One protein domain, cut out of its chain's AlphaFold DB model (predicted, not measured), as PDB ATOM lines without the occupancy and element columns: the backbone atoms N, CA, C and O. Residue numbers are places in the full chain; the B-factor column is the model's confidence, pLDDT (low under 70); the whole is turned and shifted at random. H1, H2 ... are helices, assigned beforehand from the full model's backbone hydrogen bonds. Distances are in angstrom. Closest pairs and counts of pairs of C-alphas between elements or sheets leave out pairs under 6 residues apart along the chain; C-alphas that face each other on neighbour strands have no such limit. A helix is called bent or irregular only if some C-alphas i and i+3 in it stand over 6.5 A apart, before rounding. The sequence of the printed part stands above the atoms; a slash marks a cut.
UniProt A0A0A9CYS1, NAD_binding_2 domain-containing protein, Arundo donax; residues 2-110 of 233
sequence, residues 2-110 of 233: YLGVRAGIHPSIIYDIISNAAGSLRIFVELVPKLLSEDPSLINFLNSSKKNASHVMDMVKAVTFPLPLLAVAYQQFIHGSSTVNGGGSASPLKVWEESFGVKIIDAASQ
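This is residues 2 to 110 of the 233 residues of the protein "NAD_binding_2 domain-containing protein" of Arundo donax (UniProt A0A0A9CYS1). Look for two helical hairpins joined into a two-lobed model: a long one of H4 and H5 makes one lobe, and a shorter one of H2 and H3 makes the other, with H1 and H7 at the end where H2 begins and H3 ends. H6 lies between the lobes, and the far end of H4 sticks out with residues 58 to 64. The printed part has 109 residues with seven named helices, H1 to H7 in chain order, and no named strand, an all-helix class. It is only just compact, close to loose, with a radius of gyration of the C-alphas of 15.5 A and spans of 49 by 42 by 23 A.

Find C-alpha 41 at (132.769, -26.814, 62.025); from there H4, residues 41 to 62, runs 32.3 A to C-alpha 62 at (133.846, -3.549, 39.656). H5, residues 68 to 81, spans 19.9 A, and H6, residues 92 to 100, spans 12.6 A. Before H4 come H1, residues 2 to 6, H2, residues 11 to 20 and 14.3 A long, and H3, residues 26 to 36 and 16.2 A long. H3 is only just irregular, with C-alphas 30 and 33 6.53 A apart. H7, residues 104 to 108, ends at C-alpha 108, (117.775, -25.364, 74.066).

Start at H4, which touches H5 as a hairpin, opposite ways at a steep tilt of 38 degrees; their closest C-alphas, Lys 50 and Phe 77, are 5.5 A apart. With residues 79 to 81 alone, H5 touches H6, closest at C-alphas 80 and 92, 4.6 A, opposite ways at a steep tilt of 69.8 degrees, only just short of about perpendicular. With residues 41 to 42 alone, H4 touches H3, closest at C-alphas 42 and 34, 6.8 A, at a steep tilt of 49 degrees. H3 and H2 form a hairpin at a shallow tilt of 11 degrees, closest at C-alphas 29 and 19, 6.0 A. H7 touches H2, with C-alphas 108 and 11 closest at 5.6 A. H7 only just touches H3, with 3 pairs of C-alphas within 8 A, the closest being Ile 105 and Leu 36 at 6.2 A. H1 only just touches H7, with 3 pairs, C-alphas 5 and 104 closest at 6.6 A. H1 and H2 touch only at the corner, and only just, with 3 pairs, C-alphas 5 and 11 closest at 6.3 A. H2 and H5 are apart. Every O i to N i+4 pair is within hydrogen-bond range in H1, H2, H4, H5, H6 and H7; in H3 it is 5 of 7.

The C-alphas of Val 63 and Gln 110 are the two farthest apart, 49.6 A. The printed part has no cut and no long link. Look for low pLDDT, under 70, at residue 22 and at residues 83 to 91, in the short link from H5 to H6; the mean of the printed part is 84.1.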
ATOM      1  N   TYR A   2     116.419 -16.678  67.004       88.62
ATOM      2  CA  TYR A   2     116.533 -15.706  68.115       88.62
ATOM      3  C   TYR A   2     115.215 -15.039  68.542       88.62
ATOM      4  O   TYR A   2     114.890 -15.027  69.724       88.62
ATOM      5  N   LEU A   3     114.422 -14.536  67.589       89.25
ATOM      6  CA  LEU A   3     113.129 -13.914  67.897       89.25
ATOM      7  C   LEU A   3     112.139 -14.887  68.555       89.25
ATOM      8  O   LEU A   3     111.469 -14.514  69.509       89.25
ATOM      9  N   GLY A   4     112.058 -16.127  68.065       88.50
ATOM     10  CA  GLY A   4     111.153 -17.129  68.630       88.50
ATOM     11  C   GLY A   4     111.556 -17.512  70.052       88.50
ATOM     12  O   GLY A   4     110.700 -17.573  70.924       88.50
ATOM     13  N   VAL A   5     112.860 -17.642  70.314       90.50
ATOM     14  CA  VAL A   5     113.378 -17.876  71.672       90.50
ATOM     15  C   VAL A   5     113.067 -16.700  72.593       90.50
ATOM     16  O   VAL A   5     112.619 -16.900  73.717       90.50
ATOM     17  N   ARG A   6     113.214 -15.461  72.109       87.88
ATOM     18  CA  ARG A   6     112.816 -14.263  72.863       87.88
ATOM     19  C   ARG A   6     111.315 -14.218  73.163       87.88
ATOM     20  O   ARG A   6     110.925 -13.657  74.179       87.88
ATOM     21  N   ALA A   7     110.495 -14.810  72.300       87.31
ATOM     22  CA  ALA A   7     109.060 -14.978  72.507       87.31
ATOM     23  C   ALA A   7     108.710 -16.180  73.413       87.31
ATOM     24  O   ALA A   7     107.532 -16.482  73.580       87.31
ATOM     25  N   GLY A   8     109.703 -16.870  73.988       85.81
ATOM     26  CA  GLY A   8     109.501 -18.021  74.872       85.81
ATOM     27  C   GLY A   8     109.308 -19.356  74.149       85.81
ATOM     28  O   GLY A   8     108.967 -20.347  74.788       85.81
ATOM     29  N   ILE A   9     109.526 -19.413  72.831       87.38
ATOM     30  CA  ILE A   9     109.381 -20.647  72.053       87.38
ATOM     31  C   ILE A   9     110.686 -21.440  72.092       87.38
ATOM     32  O   ILE A   9     111.758 -20.920  71.772       87.38
ATOM     33  N   HIS A  10     110.590 -22.727  72.425       88.69
ATOM     34  CA  HIS A  10     111.753 -23.605  72.496       88.69
ATOM     35  C   HIS A  10     112.454 -23.741  71.119       88.69
ATOM     36  O   HIS A  10     111.774 -24.000  70.117       88.69
ATOM     37  N   PRO A  11     113.800 -23.646  71.031       90.06
ATOM     38  CA  PRO A  11     114.542 -23.713  69.763       90.06
ATOM     39  C   PRO A  11     114.234 -24.944  68.901       90.06
ATOM     40  O   PRO A  11     114.081 -24.821  67.688       90.06
ATOM     41  N   SER A  12     114.094 -26.123  69.519       88.19
ATOM     42  CA  SER A  12     113.770 -27.369  68.805       88.19
ATOM     43  C   SER A  12     112.393 -27.343  68.137       88.19
ATOM     44  O   SER A  12     112.248 -27.889  67.050       88.19
ATOM     45  N   ILE A  13     111.405 -26.666  68.736       87.38
ATOM     46  CA  ILE A  13     110.067 -26.509  68.142       87.38
ATOM     47  C   ILE A  13     110.165 -25.604  66.910       87.38
ATOM     48  O   ILE A  13     109.636 -25.922  65.849       87.38
ATOM     49  N   ILE A  14     110.905 -24.498  67.021       88.94
ATOM     50  CA  ILE A  14     111.156 -23.591  65.891       88.94
ATOM     51  C   ILE A  14     111.877 -24.334  64.761       88.94
ATOM     52  O   ILE A  14     111.532 -24.164  63.592       88.94
ATOM     53  N   TYR A  15     112.886 -25.141  65.102       90.25
ATOM     54  CA  TYR A  15     113.615 -25.960  64.139       90.25
ATOM     55  C   TYR A  15     112.687 -26.941  63.422       90.25
ATOM     56  O   TYR A  15     112.724 -26.990  62.195       90.25
ATOM     57  N   ASP A  16     111.850 -27.673  64.155       87.31
ATOM     58  CA  ASP A  16     110.943 -28.668  63.582       87.31
ATOM     59  C   ASP A  16     109.912 -28.027  62.638       87.31
ATOM     60  O   ASP A  16     109.773 -28.449  61.488       87.31
ATOM     61  N   ILE A  17     109.281 -26.927  63.065       86.94
ATOM     62  CA  ILE A  17     108.312 -26.183  62.244       86.94
ATOM     63  C   ILE A  17     108.959 -25.690  60.945       86.94
ATOM     64  O   ILE A  17     108.415 -25.901  59.862       86.94
ATOM     65  N   ILE A  18     110.118 -25.027  61.030       86.56
ATOM     66  CA  ILE A  18     110.781 -24.464  59.844       86.56
ATOM     67  C   ILE A  18     111.305 -25.578  58.933       86.56
ATOM     68  O   ILE A  18     111.207 -25.458  57.713       86.56
ATOM     69  N   SER A  19     111.831 -26.666  59.504       87.75
ATOM     70  CA  SER A  19     112.398 -27.779  58.733       87.75
ATOM     71  C   SER A  19     111.343 -28.525  57.921       87.75
ATOM     72  O   SER A  19     111.656 -28.984  56.823       87.75
ATOM     73  N   ASN A  20     110.109 -28.599  58.426       82.38
ATOM     74  CA  ASN A  20     108.980 -29.245  57.755       82.38
ATOM     75  C   ASN A  20     108.099 -28.270  56.949       82.38
ATOM     76  O   ASN A  20     107.132 -28.692  56.312       82.38
ATOM     77  N   ALA A  21     108.409 -26.970  56.943       80.81
ATOM     78  CA  ALA A  21     107.680 -25.991  56.144       80.81
ATOM     79  C   ALA A  21     108.019 -26.115  54.646       80.81
ATOM     80  O   ALA A  21     109.139 -26.451  54.265       80.81
ATOM     81  N   ALA A  22     107.078 -25.736  53.773       68.38
ATOM     82  CA  ALA A  22     107.260 -25.778  52.315       68.38
ATOM     83  C   ALA A  22     108.446 -24.927  51.799       68.38
ATOM     84  O   ALA A  22     108.940 -25.162  50.702       68.38
ATOM     85  N   GLY A  23     108.912 -23.952  52.592       71.12
ATOM     86  CA  GLY A  23     110.082 -23.110  52.307       71.12
ATOM     87  C   GLY A  23     111.373 -23.545  53.010       71.12
ATOM     88  O   GLY A  23     112.284 -22.728  53.143       71.12
ATOM     89  N   SER A  24     111.446 -24.782  53.516       82.56
ATOM     90  CA  SER A  24     112.614 -25.287  54.243       82.56
ATOM     91  C   SER A  24     113.877 -25.267  53.377       82.56
ATOM     92  O   SER A  24     113.886 -25.692  52.221       82.56
ATOM     93  N   LEU A  25     114.971 -24.768  53.951       83.31
ATOM     94  CA  LEU A  25     116.272 -24.696  53.295       83.31
ATOM     95  C   LEU A  25     117.190 -25.775  53.856       83.31
ATOM     96  O   LEU A  25     117.419 -25.839  55.061       83.31
ATOM     97  N   ARG A  26     117.826 -26.550  52.972       86.44
ATOM     98  CA  ARG A  26     118.799 -27.584  53.367       86.44
ATOM     99  C   ARG A  26     119.902 -27.035  54.278       86.44
ATOM    100  O   ARG A  26     120.280 -27.684  55.244       86.44
ATOM    101  N   ILE A  27     120.366 -25.810  54.016       86.19
ATOM    102  CA  ILE A  27     121.383 -25.162  54.851       86.19
ATOM    103  C   ILE A  27     120.882 -24.894  56.274       86.19
ATOM    104  O   ILE A  27     121.655 -24.995  57.213       86.19
ATOM    105  N   PHE A  28     119.593 -24.599  56.458       88.00
ATOM    106  CA  PHE A  28     118.996 -24.428  57.781       88.00
ATOM    107  C   PHE A  28     118.956 -25.767  58.528       88.00
ATOM    108  O   PHE A  28     119.415 -25.845  59.665       88.00
ATOM    109  N   VAL A  29     118.490 -26.824  57.854       88.19
ATOM    110  CA  VAL A  29     118.410 -28.187  58.405       88.19
ATOM    111  C   VAL A  29     119.789 -28.710  58.825       88.19
ATOM    112  O   VAL A  29     119.924 -29.335  59.870       88.19
ATOM    113  N   GLU A  30     120.837 -28.415  58.052       88.88
ATOM    114  CA  GLU A  30     122.204 -28.852  58.362       88.88
ATOM    115  C   GLU A  30     122.906 -27.985  59.421       88.88
ATOM    116  O   GLU A  30     123.701 -28.502  60.210       88.88
ATOM    117  N   LEU A  31     122.669 -26.669  59.422       85.94
ATOM    118  CA  LEU A  31     123.432 -25.722  60.242       85.94
ATOM    119  C   LEU A  31     122.848 -25.551  61.644       85.94
ATOM    120  O   LEU A  31     123.606 -25.382  62.594       85.94
ATOM    121  N   VAL A  32     121.521 -25.581  61.795       88.50
ATOM    122  CA  VAL A  32     120.876 -25.316  63.092       88.50
ATOM    123  C   VAL A  32     121.230 -26.359  64.155       88.50
ATOM    124  O   VAL A  32     121.557 -25.941  65.263       88.50
ATOM    125  N   PRO A  33     121.262 -27.675  63.876       87.88
ATOM    126  CA  PRO A  33     121.699 -28.655  64.871       87.88
ATOM    127  C   PRO A  33     123.149 -28.430  65.318       87.88
ATOM    128  O   PRO A  33     123.427 -28.434  66.511       87.88
ATOM    129  N   LYS A  34     124.048 -28.146  64.365       86.00
ATOM    130  CA  LYS A  34     125.466 -27.835  64.625       86.00
ATOM    131  C   LYS A  34     125.643 -26.571  65.455       86.00
ATOM    132  O   LYS A  34     126.540 -26.483  66.285       86.00
ATOM    133  N   LEU A  35     124.781 -25.591  65.212       84.06
ATOM    134  CA  LEU A  35     124.693 -24.373  65.992       84.06
ATOM    135  C   LEU A  35     124.278 -24.732  67.429       84.06
ATOM    136  O   LEU A  35     125.043 -24.486  68.352       84.06
ATOM    137  N   LEU A  36     123.154 -25.417  67.634       83.69
ATOM    138  CA  LEU A  36     122.686 -25.782  68.980       83.69
ATOM    139  C   LEU A  36     123.663 -26.678  69.769       83.69
ATOM    140  O   LEU A  36     123.648 -26.634  70.995       83.69
ATOM    141  N   SER A  37     124.517 -27.457  69.096       81.88
ATOM    142  CA  SER A  37     125.538 -28.306  69.728       81.88
ATOM    143  C   SER A  37     126.925 -27.658  69.864       81.88
ATOM    144  O   SER A  37     127.877 -28.364  70.190       81.88
ATOM    145  N   GLU A  38     127.070 -26.365  69.552       77.19
ATOM    146  CA  GLU A  38     128.357 -25.645  69.513       77.19
ATOM    147  C   GLU A  38     129.457 -26.351  68.680       77.19
ATOM    148  O   GLU A  38     130.634 -26.367  69.044       77.19
ATOM    149  N   ASP A  39     129.090 -26.938  67.536       81.00
ATOM    150  CA  ASP A  39     130.022 -27.676  66.675       81.00
ATOM    151  C   ASP A  39     131.124 -26.746  66.103       81.00
ATOM    152  O   ASP A  39     130.813 -25.759  65.418       81.00
ATOM    153  N   PRO A  40     132.423 -27.063  66.293       77.44
ATOM    154  CA  PRO A  40     133.540 -26.264  65.777       77.44
ATOM    155  C   PRO A  40     133.532 -26.053  64.252       77.44
ATOM    156  O   PRO A  40     134.083 -25.066  63.755       77.44
ATOM    157  N   SER A  41     132.901 -26.944  63.483       81.31
ATOM    158  CA  SER A  41     132.769 -26.814  62.025       81.31
ATOM    159  C   SER A  41     131.972 -25.575  61.598       81.31
ATOM    160  O   SER A  41     132.162 -25.087  60.478       81.31
ATOM    161  N   LEU A  42     131.154 -25.005  62.492       79.50
ATOM    162  CA  LEU A  42     130.433 -23.752  62.263       79.50
ATOM    163  C   LEU A  42     131.393 -22.584  61.988       79.50
ATOM    164  O   LEU A  42     131.127 -21.747  61.123       79.50
ATOM    165  N   ILE A  43     132.546 -22.563  62.663       80.38
ATOM    166  CA  ILE A  43     133.592 -21.549  62.469       80.38
ATOM    167  C   ILE A  43     134.145 -21.634  61.042       80.38
ATOM    168  O   ILE A  43     134.276 -20.622  60.350       80.38
ATOM    169  N   ASN A  44     134.425 -22.851  60.568       83.19
ATOM    170  CA  ASN A  44     134.924 -23.083  59.212       83.19
ATOM    171  C   ASN A  44     133.890 -22.682  58.155       83.19
ATOM    172  O   ASN A  44     134.241 -22.053  57.149       83.19
ATOM    173  N   PHE A  45     132.617 -23.000  58.399       85.19
ATOM    174  CA  PHE A  45     131.512 -22.606  57.531       85.19
ATOM    175  C   PHE A  45     131.389 -21.080  57.420       85.19
ATOM    176  O   PHE A  45     131.313 -20.553  56.305       85.19
ATOM    177  N   LEU A  46     131.422 -20.352  58.540       85.00
ATOM    178  CA  LEU A  46     131.314 -18.890  58.533       85.00
ATOM    179  C   LEU A  46     132.523 -18.221  57.893       85.00
ATOM    180  O   LEU A  46     132.350 -17.306  57.090       85.00
ATOM    181  N   ASN A  47     133.735 -18.707  58.164       85.56
ATOM    182  CA  ASN A  47     134.939 -18.182  57.524       85.56
ATOM    183  C   ASN A  47     134.917 -18.388  56.003       85.56
ATOM    184  O   ASN A  47     135.238 -17.463  55.254       85.56
ATOM    185  N   SER A  48     134.480 -19.564  55.544       88.06
ATOM    186  CA  SER A  48     134.330 -19.859  54.112       88.06
ATOM    187  C   SER A  48     133.243 -18.993  53.470       88.06
ATOM    188  O   SER A  48     133.460 -18.409  52.408       88.06
ATOM    189  N   SER A  49     132.100 -18.837  54.143       89.00
ATOM    190  CA  SER A  49     130.984 -18.003  53.677       89.00
ATOM    191  C   SER A  49     131.371 -16.527  53.596       89.00
ATOM    192  O   SER A  49     131.125 -15.884  52.577       89.00
ATOM    193  N   LYS A  50     132.065 -16.007  54.617       91.56
ATOM    194  CA  LYS A  50     132.635 -14.654  54.638       91.56
ATOM    195  C   LYS A  50     133.594 -14.440  53.469       91.56
ATOM    196  O   LYS A  50     133.476 -13.441  52.766       91.56
ATOM    197  N   LYS A  51     134.524 -15.375  53.239       92.19
ATOM    198  CA  LYS A  51     135.490 -15.290  52.132       92.19
ATOM    199  C   LYS A  51     134.777 -15.240  50.778       92.19
ATOM    200  O   LYS A  51     135.041 -14.341  49.984       92.19
ATOM    201  N   ASN A  52     133.840 -16.157  50.540       93.88
ATOM    202  CA  ASN A  52     133.093 -16.222  49.285       93.88
ATOM    203  C   ASN A  52     132.246 -14.962  49.058       93.88
ATOM    204  O   ASN A  52     132.283 -14.385  47.973       93.88
ATOM    205  N   ALA A  53     131.538 -14.494  50.089       93.88
ATOM    206  CA  ALA A  53     130.762 -13.261  50.020       93.88
ATOM    207  C   ALA A  53     131.648 -12.038  49.726       93.88
ATOM    208  O   ALA A  53     131.259 -11.205  48.914       93.88
ATOM    209  N   SER A  54     132.856 -11.961  50.301       94.88
ATOM    210  CA  SER A  54     133.826 -10.899  49.993       94.88
ATOM    211  C   SER A  54     134.205 -10.885  48.512       94.88
ATOM    212  O   SER A  54     134.130  -9.836  47.879       94.88
ATOM    213  N   HIS A  55     134.536 -12.047  47.937       96.31
ATOM    214  CA  HIS A  55     134.876 -12.150  46.515       96.31
ATOM    215  C   HIS A  55     133.734 -11.664  45.616       96.31
ATOM    216  O   HIS A  55     133.965 -10.901  44.681       96.31
ATOM    217  N   VAL A  56     132.494 -12.063  45.914       96.06
ATOM    218  CA  VAL A  56     131.323 -11.614  45.146       96.06
ATOM    219  C   VAL A  56     131.099 -10.109  45.319       96.06
ATOM    220  O   VAL A  56     130.842  -9.422  44.333       96.06
ATOM    221  N   MET A  57     131.246  -9.578  46.537       94.56
ATOM    222  CA  MET A  57     131.138  -8.141  46.807       94.56
ATOM    223  C   MET A  57     132.175  -7.327  46.021       94.56
ATOM    224  O   MET A  57     131.851  -6.247  45.531       94.56
ATOM    225  N   ASP A  58     133.398  -7.830  45.859       95.56
ATOM    226  CA  ASP A  58     134.439  -7.146  45.083       95.56
ATOM    227  C   ASP A  58     134.166  -7.196  43.574       95.56
ATOM    228  O   ASP A  58     134.327  -6.185  42.886       95.56
ATOM    229  N   MET A  59     133.637  -8.317  43.070       95.12
ATOM    230  CA  MET A  59     133.194  -8.432  41.677       95.12
ATOM    231  C   MET A  59     132.070  -7.446  41.343       95.12
ATOM    232  O   MET A  59     132.127  -6.775  40.313       95.12
ATOM    233  N   VAL A  60     131.055  -7.316  42.207       94.81
ATOM    234  CA  VAL A  60     129.921  -6.419  41.922       94.81
ATOM    235  C   VAL A  60     130.259  -4.940  42.061       94.81
ATOM    236  O   VAL A  60     129.656  -4.122  41.369       94.81
ATOM    237  N   LYS A  61     131.259  -4.585  42.880       93.56
ATOM    238  CA  LYS A  61     131.815  -3.222  42.902       93.56
ATOM    239  C   LYS A  61     132.444  -2.865  41.557       93.56
ATOM    240  O   LYS A  61     132.211  -1.766  41.069       93.56
ATOM    241  N   ALA A  62     133.187  -3.790  40.941       95.06
ATOM    242  CA  ALA A  62     133.846  -3.549  39.656       95.06
ATOM    243  C   ALA A  62     132.851  -3.261  38.517       95.06
ATOM    244  O   ALA A  62     133.155  -2.478  37.621       95.06
ATOM    245  N   VAL A  63     131.653  -3.853  38.569       95.81
ATOM    246  CA  VAL A  63     130.584  -3.642  37.573       95.81
ATOM    247  C   VAL A  63     129.482  -2.685  38.041       95.81
ATOM    248  O   VAL A  63     128.509  -2.483  37.322       95.81
ATOM    249  N   THR A  64     129.621  -2.078  39.225       94.81
ATOM    250  CA  THR A  64     128.634  -1.156  39.822       94.81
ATOM    251  C   THR A  64     127.217  -1.758  39.907       94.81
ATOM    252  O   THR A  64     126.236  -1.147  39.485       94.81
ATOM    253  N   PHE A  65     127.088  -2.974  40.457       95.62
ATOM    254  CA  PHE A  65     125.796  -3.660  40.621       95.62
ATOM    255  C   PHE A  65     125.400  -3.829  42.106       95.62
ATOM    256  O   PHE A  65     126.218  -4.292  42.905       95.62
ATOM    257  N   PRO A  66     124.161  -3.490  42.517       93.38
ATOM    258  CA  PRO A  66     123.752  -3.563  43.919       93.38
ATOM    259  C   PRO A  66     123.334  -4.981  44.345       93.38
ATOM    260  O   PRO A  66     122.439  -5.584  43.760       93.38
ATOM    261  N   LEU A  67     123.913  -5.480  45.444       95.38
ATOM    262  CA  LEU A  67     123.499  -6.723  46.112       95.38
ATOM    263  C   LEU A  67     123.144  -6.474  47.592       95.38
ATOM    264  O   LEU A  67     123.906  -6.861  48.479       95.38
ATOM    265  N   PRO A  68     121.996  -5.838  47.898       94.38
ATOM    266  CA  PRO A  68     121.662  -5.431  49.266       94.38
ATOM    267  C   PRO A  68     121.543  -6.617  50.234       94.38
ATOM    268  O   PRO A  68     122.053  -6.552  51.350       94.38
ATOM    269  N   LEU A  69     120.945  -7.732  49.800       95.38
ATOM    270  CA  LEU A  69     120.821  -8.933  50.634       95.38
ATOM    271  C   LEU A  69     122.183  -9.563  50.943       95.38
ATOM    272  O   LEU A  69     122.433  -9.951  52.082       95.38
ATOM    273  N   LEU A  70     123.081  -9.619  49.954       94.12
ATOM    274  CA  LEU A  70     124.435 -10.123  50.171       94.12
ATOM    275  C   LEU A  70     125.227  -9.198  51.095       94.12
ATOM    276  O   LEU A  70     125.943  -9.694  51.956       94.12
ATOM    277  N   ALA A  71     125.088  -7.877  50.953       94.06
ATOM    278  CA  ALA A  71     125.768  -6.915  51.814       94.06
ATOM    279  C   ALA A  71     125.355  -7.090  53.282       94.06
ATOM    280  O   ALA A  71     126.218  -7.175  54.156       94.06
ATOM    281  N   VAL A  72     124.051  -7.224  53.550       94.62
ATOM    282  CA  VAL A  72     123.543  -7.493  54.903       94.62
ATOM    283  C   VAL A  72     124.048  -8.843  55.416       94.62
ATOM    284  O   VAL A  72     124.576  -8.908  56.524       94.62
ATOM    285  N   ALA A  73     123.960  -9.907  54.611       91.19
ATOM    286  CA  ALA A  73     124.453 -11.231  54.995       91.19
ATOM    287  C   ALA A  73     125.965 -11.230  55.283       91.19
ATOM    288  O   ALA A  73     126.411 -11.809  56.270       91.19
ATOM    289  N   TYR A  74     126.754 -10.529  54.467       92.31
ATOM    290  CA  TYR A  74     128.195 -10.385  54.648       92.31
ATOM    291  C   TYR A  74     128.539  -9.674  55.958       92.31
ATOM    292  O   TYR A  74     129.420 -10.136  56.683       92.31
ATOM    293  N   GLN A  75     127.805  -8.614  56.312       91.62
ATOM    294  CA  GLN A  75     127.966  -7.963  57.614       91.62
ATOM    295  C   GLN A  75     127.618  -8.908  58.770       91.62
ATOM    296  O   GLN A  75     128.341  -8.938  59.763       91.62
ATOM    297  N   GLN A  76     126.589  -9.752  58.630       88.94
ATOM    298  CA  GLN A  76     126.291 -10.781  59.636       88.94
ATOM    299  C   GLN A  76     127.401 -11.835  59.746       88.94
ATOM    300  O   GLN A  76     127.711 -12.274  60.853       88.94
ATOM    301  N   PHE A  77     128.046 -12.216  58.639       88.44
ATOM    302  CA  PHE A  77     129.197 -13.122  58.678       88.44
ATOM    303  C   PHE A  77     130.419 -12.488  59.339       88.44
ATOM    304  O   PHE A  77     131.103 -13.170  60.101       88.44
ATOM    305  N   ILE A  78     130.700 -11.207  59.075       86.56
ATOM    306  CA  ILE A  78     131.764 -10.467  59.770       86.56
ATOM    307  C   ILE A  78     131.471 -10.438  61.266       86.56
ATOM    308  O   ILE A  78     132.342 -10.798  62.053       86.56
ATOM    309  N   HIS A  79     130.240 -10.085  61.632       84.31
ATOM    310  CA  HIS A  79     129.798 -10.013  63.015       84.31
ATOM    311  C   HIS A  79     129.933 -11.363  63.732       84.31
ATOM    312  O   HIS A  79     130.573 -11.445  64.767       84.31
ATOM    313  N   GLY A  80     129.445 -12.459  63.147       79.62
ATOM    314  CA  GLY A  80     129.626 -13.792  63.735       79.62
ATOM    315  C   GLY A  80     131.083 -14.285  63.733       79.62
ATOM    316  O   GLY A  80     131.424 -15.185  64.492       79.62
ATOM    317  N   SER A  81     131.956 -13.712  62.896       77.56
ATOM    318  CA  SER A  81     133.386 -14.062  62.853       77.56
ATOM    319  C   SER A  81     134.260 -13.206  63.772       77.56
ATOM    320  O   SER A  81     135.442 -13.521  63.919       77.56
ATOM    321  N   SER A  82     133.751 -12.104  64.336       72.19
ATOM    322  CA  SER A  82     134.533 -11.259  65.238       72.19
ATOM    323  C   SER A  82     134.613 -11.930  66.604       72.19
ATOM    324  O   SER A  82     133.652 -11.933  67.364       72.19
ATOM    325  N   THR A  83     135.752 -12.547  66.905       62.78
ATOM    326  CA  THR A  83     135.997 -13.190  68.196       62.78
ATOM    327  C   THR A  83     136.072 -12.171  69.329       62.78
ATOM    328  O   THR A  83     136.757 -11.154  69.208       62.78
ATOM    329  N   VAL A  84     135.452 -12.506  70.462       51.69
ATOM    330  CA  VAL A  84     135.727 -11.895  71.766       51.69
ATOM    331  C   VAL A  84     137.204 -12.140  72.098       51.69
ATOM    332  O   VAL A  84     137.628 -13.277  72.301       51.69
ATOM    333  N   ASN A  85     138.010 -11.078  72.127       43.19
ATOM    334  CA  ASN A  85     139.362 -11.106  72.683       43.19
ATOM    335  C   ASN A  85     139.264 -11.409  74.189       43.19
ATOM    336  O   ASN A  85     139.130 -10.490  74.994       43.19
ATOM    337  N   GLY A  86     139.288 -12.686  74.581       42.62
ATOM    338  CA  GLY A  86     139.205 -13.049  75.998       42.62
ATOM    339  C   GLY A  86     138.987 -14.532  76.286       42.62
ATOM    340  O   GLY A  86     137.955 -14.885  76.835       42.62
ATOM    341  N   GLY A  87     139.948 -15.394  75.934       41.09
ATOM    342  CA  GLY A  87     140.218 -16.696  76.582       41.09
ATOM    343  C   GLY A  87     139.145 -17.804  76.606       41.09
ATOM    344  O   GLY A  87     139.479 -18.934  76.948       41.09
ATOM    345  N   GLY A  88     137.888 -17.539  76.252       44.56
ATOM    346  CA  GLY A  88     136.804 -18.519  76.189       44.56
ATOM    347  C   GLY A  88     136.508 -18.943  74.752       44.56
ATOM    348  O   GLY A  88     136.637 -18.139  73.836       44.56
ATOM    349  N   SER A  89     136.113 -20.208  74.559       50.34
ATOM    350  CA  SER A  89     135.774 -20.811  73.257       50.34
ATOM    351  C   SER A  89     135.050 -19.830  72.323       50.34
ATOM    352  O   SER A  89     133.943 -19.371  72.628       50.34
ATOM    353  N   ALA A  90     135.718 -19.502  71.212       56.47
ATOM    354  CA  ALA A  90     135.306 -18.561  70.180       56.47
ATOM    355  C   ALA A  90     134.150 -19.136  69.349       56.47
ATOM    356  O   ALA A  90     134.333 -19.557  68.208       56.47
ATOM    357  N   SER A  91     132.960 -19.190  69.942       68.25
ATOM    358  CA  SER A  91     131.753 -19.623  69.250       68.25
ATOM    359  C   SER A  91     131.054 -18.412  68.616       68.25
ATOM    360  O   SER A  91     130.682 -17.487  69.343       68.25
ATOM    361  N   PRO A  92     130.824 -18.405  67.289       71.56
ATOM    362  CA  PRO A  92     130.038 -17.385  66.584       71.56
ATOM    363  C   PRO A  92     128.666 -17.122  67.208       71.56
ATOM    364  O   PRO A  92     128.124 -16.021  67.126       71.56
ATOM    365  N   LEU A  93     128.118 -18.143  67.866       76.69
ATOM    366  CA  LEU A  93     126.874 -18.058  68.608       76.69
ATOM    367  C   LEU A  93     126.917 -17.061  69.744       76.69
ATOM    368  O   LEU A  93     125.992 -16.268  69.851       76.69
ATOM    369  N   LYS A  94     127.973 -17.075  70.559       77.88
ATOM    370  CA  LYS A  94     128.073 -16.196  71.731       77.88
ATOM    371  C   LYS A  94     128.022 -14.732  71.321       77.88
ATOM    372  O   LYS A  94     127.312 -13.951  71.938       77.88
ATOM    373  N   VAL A  95     128.672 -14.395  70.207       81.12
ATOM    374  CA  VAL A  95     128.652 -13.040  69.639       81.12
ATOM    375  C   VAL A  95     127.229 -12.609  69.274       81.12
ATOM    376  O   VAL A  95     126.799 -11.495  69.582       81.12
ATOM    377  N   TRP A  96     126.459 -13.498  68.645       84.75
ATOM    378  CA  TRP A  96     125.063 -13.222  68.316       84.75
ATOM    379  C   TRP A  96     124.142 -13.244  69.543       84.75
ATOM    380  O   TRP A  96     123.250 -12.407  69.631       84.75
ATOM    381  N   GLU A  97     124.349 -14.141  70.507       86.94
ATOM    382  CA  GLU A  97     123.591 -14.168  71.764       86.94
ATOM    383  C   GLU A  97     123.769 -12.876  72.565       86.94
ATOM    384  O   GLU A  97     122.775 -12.299  73.012       86.94
ATOM    385  N   GLU A  98     125.006 -12.384  72.683       84.88
ATOM    386  CA  GLU A  98     125.331 -11.101  73.313       84.88
ATOM    387  C   GLU A  98     124.662  -9.939  72.576       84.88
ATOM    388  O   GLU A  98     124.005  -9.100  73.191       84.88
ATOM    389  N   SER A  99     124.758  -9.923  71.248       84.19
ATOM    390  CA  SER A  99     124.216  -8.834  70.430       84.19
ATOM    391  C   SER A  99     122.695  -8.771  70.419       84.19
ATOM    392  O   SER A  99     122.116  -7.686  70.364       84.19
ATOM    393  N   PHE A 100     122.026  -9.924  70.450       86.00
ATOM    394  CA  PHE A 100     120.566  -9.990  70.463       86.00
ATOM    395  C   PHE A 100     119.982 -10.022  71.881       86.00
ATOM    396  O   PHE A 100     118.768  -9.851  72.029       86.00
ATOM    397  N   GLY A 101     120.815 -10.218  72.907       86.31
ATOM    398  CA  GLY A 101     120.395 -10.355  74.302       86.31
ATOM    399  C   GLY A 101     119.557 -11.610  74.552       86.31
ATOM    400  O   GLY A 101     118.632 -11.582  75.362       86.31
ATOM    401  N   VAL A 102     119.816 -12.691  73.814       88.06
ATOM    402  CA  VAL A 102     119.022 -13.928  73.857       88.06
ATOM    403  C   VAL A 102     119.963 -15.118  73.928       88.06
ATOM    404  O   VAL A 102     120.759 -15.320  73.017       88.06
ATOM    405  N   LYS A 103     119.818 -15.928  74.977       88.38
ATOM    406  CA  LYS A 103     120.610 -17.142  75.199       88.38
ATOM    407  C   LYS A 103     119.890 -18.361  74.626       88.38
ATOM    408  O   LYS A 103     119.034 -18.962  75.276       88.38
ATOM    409  N   ILE A 104     120.192 -18.686  73.377       87.31
ATOM    410  CA  ILE A 104     119.616 -19.823  72.658       87.31
ATOM    411  C   ILE A 104     120.107 -21.147  73.240       87.31
ATOM    412  O   ILE A 104     119.301 -22.069  73.335       87.31
ATOM    413  N   ILE A 105     121.382 -21.256  73.624       84.56
ATOM    414  CA  ILE A 105     121.936 -22.516  74.151       84.56
ATOM    415  C   ILE A 105     121.288 -22.879  75.494       84.56
ATOM    416  O   ILE A 105     120.864 -24.021  75.695       84.56
ATOM    417  N   ASP A 106     121.104 -21.886  76.366       86.69
ATOM    418  CA  ASP A 106     120.369 -22.053  77.623       86.69
ATOM    419  C   ASP A 106     118.924 -22.489  77.341       86.69
ATOM    420  O   ASP A 106     118.443 -23.456  77.928       86.69
ATOM    421  N   ALA A 107     118.244 -21.824  76.398       85.06
ATOM    422  CA  ALA A 107     116.871 -22.158  76.024       85.06
ATOM    423  C   ALA A 107     116.737 -23.554  75.397       85.06
ATOM    424  O   ALA A 107     115.720 -24.206  75.599       85.06
ATOM    425  N   ALA A 108     117.744 -24.023  74.654       84.94
ATOM    426  CA  ALA A 108     117.775 -25.364  74.066       84.94
ATOM    427  C   ALA A 108     118.023 -26.469  75.106       84.94
ATOM    428  O   ALA A 108     117.696 -27.627  74.854       84.94
ATOM    429  N   SER A 109     118.606 -26.111  76.253       83.44
ATOM    430  CA  SER A 109     118.875 -27.024  77.372       83.44
ATOM    431  C   SER A 109     117.692 -27.148  78.339       83.44
ATOM    432  O   SER A 109     117.713 -27.987  79.241       83.44
ATOM    433  N   GLN A 110     116.668 -26.305  78.189       83.19
ATOM    434  CA  GLN A 110     115.462 -26.364  79.007       83.19
ATOM    435  C   GLN A 110     114.562 -27.531  78.587       83.19
ATOM    436  O   GLN A 110     114.654 -28.070  77.487       83.19
TER     437      GLN A 110